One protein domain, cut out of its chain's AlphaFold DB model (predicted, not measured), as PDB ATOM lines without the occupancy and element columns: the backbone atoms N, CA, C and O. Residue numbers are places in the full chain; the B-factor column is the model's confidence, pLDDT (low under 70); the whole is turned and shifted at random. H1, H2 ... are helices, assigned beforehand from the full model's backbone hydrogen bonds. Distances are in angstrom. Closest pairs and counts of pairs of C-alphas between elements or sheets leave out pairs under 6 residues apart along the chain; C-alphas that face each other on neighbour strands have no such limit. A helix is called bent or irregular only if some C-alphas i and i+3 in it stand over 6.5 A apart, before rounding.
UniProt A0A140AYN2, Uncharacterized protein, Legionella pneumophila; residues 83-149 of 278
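What this domain is: This is residues 83 to 149 of the 278 residues of an uncharacterized protein of Legionella pneumophila (UniProt A0A140AYN2). A single helix, H1, makes a long arm that sticks out with residues 83 to 95 from a small compact head, in which the helices H2 and H3 and the long loop of residues 98 to 119 come together. In the head, H2 and H3 run opposite ways at a steep tilt, and the loop leads from the arm to H2. The printed part has 67 residues with three named helices, in the order H1, H2, H3, and no named strand; its class is all helix. The whole is loose, with a radius of gyration of the C-alphas of 13.8 A, and elongated, spanning 46 by 25 by 16 A.

How they stand to each other: H1, residues 83 to 97, touches no helix, and its residues 83 to 95 stand free. It is apart from H2, residues 120 to 131, and from H3, residues 136 to 149. H2 and H3 are close but not clearly touching: their closest C-alphas, those of Leu 129 and Phe 139, are 7.6 A apart. They run opposite ways at a steep tilt of 40 degrees, 12.8 A from centre to centre. In H1 and H3 every O i to N i+4 pair is within hydrogen-bond range; in H2, 6 of 8 are.

Where its parts are: H1 begins at C-alpha 83, (-48.049, -30.202, -30.002), and is 20.2 A long. H2 begins at C-alpha 120, (-15.895, 2.432, -26.301), and is 18.1 A long; it is irregular, but only just, with C-alphas 124 and 127 6.9 A apart. H3 is 19.9 A long and ends at C-alpha 149, (-33.505, 3.205, -30.109).

The domain as a whole: The two C-alphas farthest apart, those of Glu 83 and Ser 118, are 46.5 A apart. Without the stretch that stands free, 54 residues span 26 by 19 by 17 A. The printed part has no cut. The link from H1 to H2, 22 residues, is long, and that from H2 to H3, 4 residues, is tight. The mean pLDDT of the printed part is 80.0; residues 83 to 90, 92 to 93 and 95 to 96 are under 70.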
ATOM      1  N   GLU A  83     -49.061 -30.198 -28.935       64.00
ATOM      2  CA  GLU A  83     -48.049 -30.202 -30.002       64.00
ATOM      3  C   GLU A  83     -47.803 -28.811 -30.603       64.00
ATOM      4  O   GLU A  83     -46.675 -28.528 -31.004       64.00
ATOM      5  N   GLU A  84     -48.805 -27.927 -30.681       63.81
ATOM      6  CA  GLU A  84     -48.581 -26.525 -31.077       63.81
ATOM      7  C   GLU A  84     -47.779 -25.767 -30.012       63.81
ATOM      8  O   GLU A  84     -46.854 -25.025 -30.354       63.81
ATOM      9  N   GLN A  85     -48.060 -26.007 -28.728       61.25
ATOM     10  CA  GLN A  85     -47.285 -25.443 -27.624       61.25
ATOM     11  C   GLN A  85     -45.829 -25.936 -27.670       61.25
ATOM     12  O   GLN A  85     -44.913 -25.113 -27.663       61.25
ATOM     13  N   ALA A  86     -45.599 -27.243 -27.833       62.47
ATOM     14  CA  ALA A  86     -44.269 -27.839 -27.961       62.47
ATOM     15  C   ALA A  86     -43.517 -27.348 -29.211       62.47
ATOM     16  O   ALA A  86     -42.332 -27.027 -29.126       62.47
ATOM     17  N   LYS A  87     -44.195 -27.199 -30.359       65.62
ATOM     18  CA  LYS A  87     -43.614 -26.580 -31.566       65.62
ATOM     19  C   LYS A  87     -43.236 -25.122 -31.322       65.62
ATOM     20  O   LYS A  87     -42.142 -24.721 -31.707       65.62
ATOM     21  N   SER A  88     -44.082 -24.341 -30.647       66.56
ATOM     22  CA  SER A  88     -43.761 -22.950 -30.307       66.56
ATOM     23  C   SER A  88     -42.595 -22.851 -29.319       66.56
ATOM     24  O   SER A  88     -41.729 -21.999 -29.493       66.56
ATOM     25  N   ALA A  89     -42.505 -23.765 -28.347       55.72
ATOM     26  CA  ALA A  89     -41.394 -23.856 -27.408       55.72
ATOM     27  C   ALA A  89     -40.092 -24.263 -28.115       55.72
ATOM     28  O   ALA A  89     -39.059 -23.646 -27.875       55.72
ATOM     29  N   PHE A  90     -40.141 -25.217 -29.048       69.50
ATOM     30  CA  PHE A  90     -39.002 -25.608 -29.883       69.50
ATOM     31  C   PHE A  90     -38.563 -24.482 -30.831       69.50
ATOM     32  O   PHE A  90     -37.372 -24.218 -30.983       69.50
ATOM     33  N   GLU A  91     -39.506 -23.760 -31.438       70.44
ATOM     34  CA  GLU A  91     -39.202 -22.570 -32.233       70.44
ATOM     35  C   GLU A  91     -38.590 -21.450 -31.393       70.44
ATOM     36  O   GLU A  91     -37.650 -20.807 -31.853       70.44
ATOM     37  N   LEU A  92     -39.097 -21.212 -30.180       65.88
ATOM     38  CA  LEU A  92     -38.524 -20.255 -29.236       65.88
ATOM     39  C   LEU A  92     -37.129 -20.700 -28.798       65.88
ATOM     40  O   LEU A  92     -36.207 -19.901 -28.869       65.88
ATOM     41  N   GLN A  93     -36.926 -21.971 -28.453       65.12
ATOM     42  CA  GLN A  93     -35.617 -22.533 -28.116       65.12
ATOM     43  C   GLN A  93     -34.630 -22.395 -29.282       65.12
ATOM     44  O   GLN A  93     -33.487 -22.006 -29.069       65.12
ATOM     45  N   LYS A  94     -35.069 -22.619 -30.526       73.56
ATOM     46  CA  LYS A  94     -34.266 -22.409 -31.741       73.56
ATOM     47  C   LYS A  94     -33.976 -20.922 -32.000       73.56
ATOM     48  O   LYS A  94     -32.855 -20.569 -32.362       73.56
ATOM     49  N   LYS A  95     -34.959 -20.040 -31.782       67.56
ATOM     50  CA  LYS A  95     -34.833 -18.573 -31.895       67.56
ATOM     51  C   LYS A  95     -33.977 -17.960 -30.784       67.56
ATOM     52  O   LYS A  95     -33.350 -16.941 -31.037       67.56
ATOM     53  N   MET A  96     -33.930 -18.571 -29.602       67.94
ATOM     54  CA  MET A  96     -33.057 -18.191 -28.490       67.94
ATOM     55  C   MET A  96     -31.656 -18.763 -28.691       67.94
ATOM     56  O   MET A  96     -30.683 -18.034 -28.575       67.94
ATOM     57  N   GLY A  97     -31.539 -20.036 -29.081       70.75
ATOM     58  CA  GLY A  97     -30.265 -20.711 -29.332       70.75
ATOM     59  C   GLY A  97     -29.406 -20.022 -30.391       70.75
ATOM     60  O   GLY A  97     -28.192 -20.005 -30.251       70.75
ATOM     61  N   LYS A  98     -30.005 -19.356 -31.391       79.38
ATOM     62  CA  LYS A  98     -29.243 -18.536 -32.354       79.38
ATOM     63  C   LYS A  98     -28.542 -17.330 -31.713       79.38
ATOM     64  O   LYS A  98     -27.599 -16.818 -32.301       79.38
ATOM     65  N   TYR A  99     -28.997 -16.864 -30.547       80.12
ATOM     66  CA  TYR A  99     -28.440 -15.729 -29.802       80.12
ATOM     67  C   TYR A  99     -27.420 -16.141 -28.726       80.12
ATOM     68  O   TYR A  99     -26.823 -15.264 -28.105       80.12
ATOM     69  N   TRP A 100     -27.177 -17.442 -28.536       81.31
ATOM     70  CA  TRP A 100     -26.229 -17.993 -27.561       81.31
ATOM     71  C   TRP A 100     -25.163 -18.865 -28.245       81.31
ATOM     72  O   TRP A 100     -25.341 -19.313 -29.376       81.31
ATOM     73  N   GLY A 101     -24.044 -19.091 -27.559       79.06
ATOM     74  CA  GLY A 101     -22.817 -19.656 -28.119       79.06
ATOM     75  C   GLY A 101     -21.865 -18.547 -28.565       79.06
ATOM     76  O   GLY A 101     -21.952 -18.074 -29.699       79.06
ATOM     77  N   SER A 102     -20.969 -18.128 -27.664       79.69
ATOM     78  CA  SER A 102     -19.990 -17.065 -27.929       79.69
ATOM     79  C   SER A 102     -19.143 -17.384 -29.168       79.69
ATOM     80  O   SER A 102     -18.719 -18.533 -29.325       79.69
ATOM     81  N   PRO A 103     -18.870 -16.402 -30.050       80.56
ATOM     82  CA  PRO A 103     -17.990 -16.618 -31.189       80.56
ATOM     83  C   PRO A 103     -16.577 -17.009 -30.738       80.56
ATOM     84  O   PRO A 103     -16.115 -16.638 -29.659       80.56
ATOM     85  N   GLN A 104     -15.896 -17.764 -31.600       76.56
ATOM     86  CA  GLN A 104     -14.526 -18.238 -31.374       76.56
ATOM     87  C   GLN A 104     -13.477 -17.120 -31.543       76.56
ATOM     88  O   GLN A 104     -12.370 -17.231 -31.025       76.56
ATOM     89  N   ASN A 105     -13.862 -16.038 -32.230       81.69
ATOM     90  CA  ASN A 105     -13.129 -14.781 -32.387       81.69
ATOM     91  C   ASN A 105     -13.911 -13.640 -31.700       81.69
ATOM     92  O   ASN A 105     -15.002 -13.860 -31.175       81.69
ATOM     93  N   ASP A 106     -13.386 -12.414 -31.727       85.06
ATOM     94  CA  ASP A 106     -14.111 -11.224 -31.261       85.06
ATOM     95  C   ASP A 106     -15.400 -10.937 -32.052       85.06
ATOM     96  O   ASP A 106     -15.581 -11.393 -33.185       85.06
ATOM     97  N   TYR A 107     -16.306 -10.162 -31.444       88.56
ATOM     98  CA  TYR A 107     -17.540  -9.735 -32.094       88.56
ATOM     99  C   TYR A 107     -17.261  -8.774 -33.254       88.56
ATOM    100  O   TYR A 107     -16.615  -7.743 -33.092       88.56
ATOM    101  N   SER A 108     -17.831  -9.076 -34.419       89.00
ATOM    102  CA  SER A 108     -17.855  -8.179 -35.572       89.00
ATOM    103  C   SER A 108     -19.083  -7.266 -35.538       89.00
ATOM    104  O   SER A 108     -20.221  -7.739 -35.441       89.00
ATOM    105  N   VAL A 109     -18.854  -5.959 -35.693       88.56
ATOM    106  CA  VAL A 109     -19.892  -4.941 -35.946       88.56
ATOM    107  C   VAL A 109     -20.244  -4.793 -37.434       88.56
ATOM    108  O   VAL A 109     -21.079  -3.970 -37.793       88.56
ATOM    109  N   GLU A 110     -19.627  -5.575 -38.325       86.38
ATOM    110  CA  GLU A 110     -19.803  -5.435 -39.773       86.38
ATOM    111  C   GLU A 110     -21.281  -5.557 -40.185       86.38
ATOM    112  O   GLU A 110     -21.966  -6.527 -39.840       86.38
ATOM    113  N   GLY A 111     -21.771  -4.573 -40.940       80.31
ATOM    114  CA  GLY A 111     -23.172  -4.480 -41.354       80.31
ATOM    115  C   GLY A 111     -24.109  -3.821 -40.335       80.31
ATOM    116  O   GLY A 111     -25.309  -3.763 -40.597       80.31
ATOM    117  N   ILE A 112     -23.598  -3.315 -39.207       81.62
ATOM    118  CA  ILE A 112     -24.336  -2.415 -38.312       81.62
ATOM    119  C   ILE A 112     -23.974  -0.970 -38.678       81.62
ATOM    120  O   ILE A 112     -22.805  -0.600 -38.703       81.62
ATOM    121  N   ASP A 113     -24.982  -0.156 -38.982       78.12
ATOM    122  CA  ASP A 113     -24.801   1.248 -39.359       78.12
ATOM    123  C   ASP A 113     -24.593   2.154 -38.132       78.12
ATOM    124  O   ASP A 113     -25.358   2.083 -37.167       78.12
ATOM    125  N   GLY A 114     -23.598   3.044 -38.208       75.44
ATOM    126  CA  GLY A 114     -23.309   4.050 -37.181       75.44
ATOM    127  C   GLY A 114     -22.521   3.557 -35.963       75.44
ATOM    128  O   GLY A 114     -22.625   4.179 -34.909       75.44
ATOM    129  N   ILE A 115     -21.758   2.461 -36.073       80.50
ATOM    130  CA  ILE A 115     -20.911   1.952 -34.984       80.50
ATOM    131  C   ILE A 115     -19.615   1.315 -35.503       80.50
ATOM    132  O   ILE A 115     -19.613   0.644 -36.535       80.50
ATOM    133  N   GLU A 116     -18.517   1.488 -34.768       83.88
ATOM    134  CA  GLU A 116     -17.212   0.903 -35.094       83.88
ATOM    135  C   GLU A 116     -16.808  -0.230 -34.141       83.88
ATOM    136  O   GLU A 116     -17.286  -0.330 -33.014       83.88
ATOM    137  N   ALA A 117     -15.862  -1.076 -34.567       77.69
ATOM    138  CA  ALA A 117     -15.280  -2.108 -33.700       77.69
ATOM    139  C   ALA A 117     -14.462  -1.502 -32.539       77.69
ATOM    140  O   ALA A 117     -14.322  -2.115 -31.484       77.69
ATOM    141  N   SER A 118     -13.945  -0.289 -32.749       77.69
ATOM    142  CA  SER A 118     -13.233   0.569 -31.797       77.69
ATOM    143  C   SER A 118     -14.147   1.312 -30.815       77.69
ATOM    144  O   SER A 118     -13.632   2.013 -29.942       77.69
ATOM    145  N   ASP A 119     -15.475   1.202 -30.944       83.50
ATOM    146  CA  ASP A 119     -16.414   1.972 -30.128       83.50
ATOM    147  C   ASP A 119     -16.254   1.643 -28.621       83.50
ATOM    148  O   ASP A 119     -16.321   0.466 -28.235       83.50
ATOM    149  N   PRO A 120     -16.066   2.649 -27.738       80.62
ATOM    150  CA  PRO A 120     -15.895   2.432 -26.301       80.62
ATOM    151  C   PRO A 120     -17.037   1.656 -25.630       80.62
ATOM    152  O   PRO A 120     -16.788   0.914 -24.676       80.62
ATOM    153  N   LEU A 121     -18.274   1.789 -26.116       81.06
ATOM    154  CA  LEU A 121     -19.429   1.034 -25.629       81.06
ATOM    155  C   LEU A 121     -19.283  -0.455 -25.968       81.06
ATOM    156  O   LEU A 121     -19.520  -1.308 -25.114       81.06
ATOM    157  N   ILE A 122     -18.845  -0.780 -27.186       84.81
ATOM    158  CA  ILE A 122     -18.612  -2.168 -27.614       84.81
ATOM    159  C   ILE A 122     -17.430  -2.784 -26.873       84.81
ATOM    160  O   ILE A 122     -17.529  -3.929 -26.422       84.81
ATOM    161  N   ALA A 123     -16.353  -2.025 -26.672       86.75
ATOM    162  CA  ALA A 123     -15.226  -2.454 -25.850       86.75
ATOM    163  C   ALA A 123     -15.655  -2.751 -24.397       86.75
ATOM    164  O   ALA A 123     -15.223  -3.751 -23.825       86.75
ATOM    165  N   ALA A 124     -16.551  -1.937 -23.824       83.00
ATOM    166  CA  ALA A 124     -17.075  -2.129 -22.472       83.00
ATOM    167  C   ALA A 124     -18.070  -3.302 -22.350       83.00
ATOM    168  O   ALA A 124     -18.044  -4.009 -21.343       83.00
ATOM    169  N   LEU A 125     -18.933  -3.538 -23.348       83.50
ATOM    170  CA  LEU A 125     -19.910  -4.640 -23.315       83.50
ATOM    171  C   LEU A 125     -19.311  -6.003 -23.690       83.50
ATOM    172  O   LEU A 125     -19.803  -7.029 -23.217       83.50
ATOM    173  N   THR A 126     -18.279  -6.044 -24.539       86.88
ATOM    174  CA  THR A 126     -17.716  -7.298 -25.079       86.88
ATOM    175  C   THR A 126     -17.363  -8.343 -24.007       86.88
ATOM    176  O   THR A 126     -17.746  -9.499 -24.203       86.88
ATOM    177  N   PRO A 127     -16.702  -8.008 -22.876       87.00
ATOM    178  CA  PRO A 127     -16.411  -8.978 -21.818       87.00
ATOM    179  C   PRO A 127     -17.680  -9.635 -21.261       87.00
ATOM    180  O   PRO A 127     -17.797 -10.858 -21.286       87.00
ATOM    181  N   SER A 128     -18.675  -8.837 -20.863       84.00
ATOM    182  CA  SER A 128     -19.932  -9.340 -20.297       84.00
ATOM    183  C   SER A 128     -20.754 -10.148 -21.306       84.00
ATOM    184  O   SER A 128     -21.376 -11.144 -20.944       84.00
ATOM    185  N   LEU A 129     -20.747  -9.763 -22.586       87.81
ATOM    186  CA  LEU A 129     -21.425 -10.523 -23.642       87.81
ATOM    187  C   LEU A 129     -20.755 -11.891 -23.874       87.81
ATOM    188  O   LEU A 129     -21.468 -12.887 -24.021       87.81
ATOM    189  N   LYS A 130     -19.417 -11.967 -23.814       86.50
ATOM    190  CA  LYS A 130     -18.674 -13.239 -23.863       86.50
ATOM    191  C   LYS A 130     -18.932 -14.111 -22.633       86.50
ATOM    192  O   LYS A 130     -19.179 -15.302 -22.793       86.50
ATOM    193  N   GLU A 131     -18.927 -13.533 -21.429       84.50
ATOM    194  CA  GLU A 131     -19.226 -14.239 -20.169       84.50
ATOM    195  C   GLU A 131     -20.636 -14.841 -20.159       84.50
ATOM    196  O   GLU A 131     -20.817 -15.996 -19.780       84.50
ATOM    197  N   MET A 132     -21.634 -14.094 -20.642       83.44
ATOM    198  CA  MET A 132     -22.999 -14.599 -20.824       83.44
ATOM    199  C   MET A 132     -23.130 -15.587 -21.997       83.44
ATOM    200  O   MET A 132     -24.197 -16.161 -22.199       83.44
ATOM    201  N   GLY A 133     -22.079 -15.790 -22.793       85.12
ATOM    202  CA  GLY A 133     -22.095 -16.696 -23.935       85.12
ATOM    203  C   GLY A 133     -22.948 -16.206 -25.107       85.12
ATOM    204  O   GLY A 133     -23.501 -17.035 -25.827       85.12
ATOM    205  N   VAL A 134     -23.100 -14.893 -25.303       87.56
ATOM    206  CA  VAL A 134     -23.914 -14.309 -26.387       87.56
ATOM    207  C   VAL A 134     -23.265 -14.580 -27.745       87.56
ATOM    208  O   VAL A 134     -22.068 -14.362 -27.925       87.56
ATOM    209  N   SER A 135     -24.041 -15.026 -28.730       90.81
ATOM    210  CA  SER A 135     -23.531 -15.301 -30.076       90.81
ATOM    211  C   SER A 135     -23.271 -14.031 -30.885       90.81
ATOM    212  O   SER A 135     -23.759 -12.947 -30.568       90.81
ATOM    213  N   GLN A 136     -22.567 -14.171 -32.009       90.62
ATOM    214  CA  GLN A 136     -22.389 -13.091 -32.984       90.62
ATOM    215  C   GLN A 136     -23.724 -12.514 -33.502       90.62
ATOM    216  O   GLN A 136     -23.828 -11.312 -33.744       90.62
ATOM    217  N   GLU A 137     -24.748 -13.351 -33.659       89.56
ATOM    218  CA  GLU A 137     -26.098 -12.947 -34.076       89.56
ATOM    219  C   GLU A 137     -26.838 -12.227 -32.933       89.56
ATOM    220  O   GLU A 137     -27.527 -11.235 -33.167       89.56
ATOM    221  N   GLY A 138     -26.655 -12.678 -31.685       86.44
ATOM    222  CA  GLY A 138     -27.185 -12.015 -30.486       86.44
ATOM    223  C   GLY A 138     -26.576 -10.630 -30.277       86.44
ATOM    224  O   GLY A 138     -27.308  -9.664 -30.066       86.44
ATOM    225  N   PHE A 139     -25.257 -10.521 -30.446       90.81
ATOM    226  CA  PHE A 139     -24.522  -9.259 -30.462       90.81
ATOM    227  C   PHE A 139     -25.067  -8.306 -31.533       90.81
ATOM    228  O   PHE A 139     -25.489  -7.200 -31.200       90.81
ATOM    229  N   LYS A 140     -25.137  -8.742 -32.804       90.19
ATOM    230  CA  LYS A 140     -25.640  -7.887 -33.895       90.19
ATOM    231  C   LYS A 140     -27.065  -7.418 -33.631       90.19
ATOM    232  O   LYS A 140     -27.355  -6.243 -33.842       90.19
ATOM    233  N   HIS A 141     -27.936  -8.298 -33.138       88.12
ATOM    234  CA  HIS A 141     -29.310  -7.936 -32.809       88.12
ATOM    235  C   HIS A 141     -29.381  -6.889 -31.689       88.12
ATOM    236  O   HIS A 141     -30.036  -5.864 -31.865       88.12
ATOM    237  N   LEU A 142     -28.681  -7.110 -30.571       85.75
ATOM    238  CA  LEU A 142     -28.684  -6.206 -29.417       85.75
ATOM    239  C   LEU A 142     -28.134  -4.817 -29.771       85.75
ATOM    240  O   LEU A 142     -28.775  -3.809 -29.477       85.75
ATOM    241  N   VAL A 143     -26.990  -4.766 -30.453       87.12
ATOM    242  CA  VAL A 143     -26.351  -3.508 -30.859       87.12
ATOM    243  C   VAL A 143     -27.202  -2.763 -31.896       87.12
ATOM    244  O   VAL A 143     -27.376  -1.552 -31.779       87.12
ATOM    245  N   SER A 144     -27.809  -3.466 -32.859       86.44
ATOM    246  CA  SER A 144     -28.702  -2.834 -33.848       86.44
ATOM    247  C   SER A 144     -29.957  -2.238 -33.202       86.44
ATOM    248  O   SER A 144     -30.351  -1.128 -33.547       86.44
ATOM    249  N   GLN A 145     -30.568  -2.940 -32.239       84.62
ATOM    250  CA  GLN A 145     -31.730  -2.432 -31.498       84.62
ATOM    251  C   GLN A 145     -31.373  -1.210 -30.645       84.62
ATOM    252  O   GLN A 145     -32.138  -0.251 -30.596       84.62
ATOM    253  N   TYR A 146     -30.200  -1.219 -30.006       82.69
ATOM    254  CA  TYR A 146     -29.691  -0.067 -29.261       82.69
ATOM    255  C   TYR A 146     -29.477   1.152 -30.173       82.69
ATOM    256  O   TYR A 146     -29.924   2.252 -29.847       82.69
ATOM    257  N   MET A 147     -28.869   0.963 -31.350       83.06
ATOM    258  CA  MET A 147     -28.650   2.059 -32.299       83.06
ATOM    259  C   MET A 147     -29.948   2.589 -32.916       83.06
ATOM    260  O   MET A 147     -30.084   3.799 -33.087       83.06
ATOM    261  N   GLU A 148     -30.934   1.732 -33.185       85.31
ATOM    262  CA  GLU A 148     -32.268   2.169 -33.614       85.31
ATOM    263  C   GLU A 148     -32.999   2.949 -32.505       85.31
ATOM    264  O   GLU A 148     -33.553   4.018 -32.765       85.31
ATOM    265  N   ALA A 149     -32.936   2.487 -31.251       78.62
ATOM    266  CA  ALA A 149     -33.505   3.205 -30.109       78.62
ATOM    267  C   ALA A 149     -32.853   4.587 -29.909       78.62
ATOM    268  O   ALA A 149     -33.562   5.578 -29.723       78.62
TER     269      ALA A 149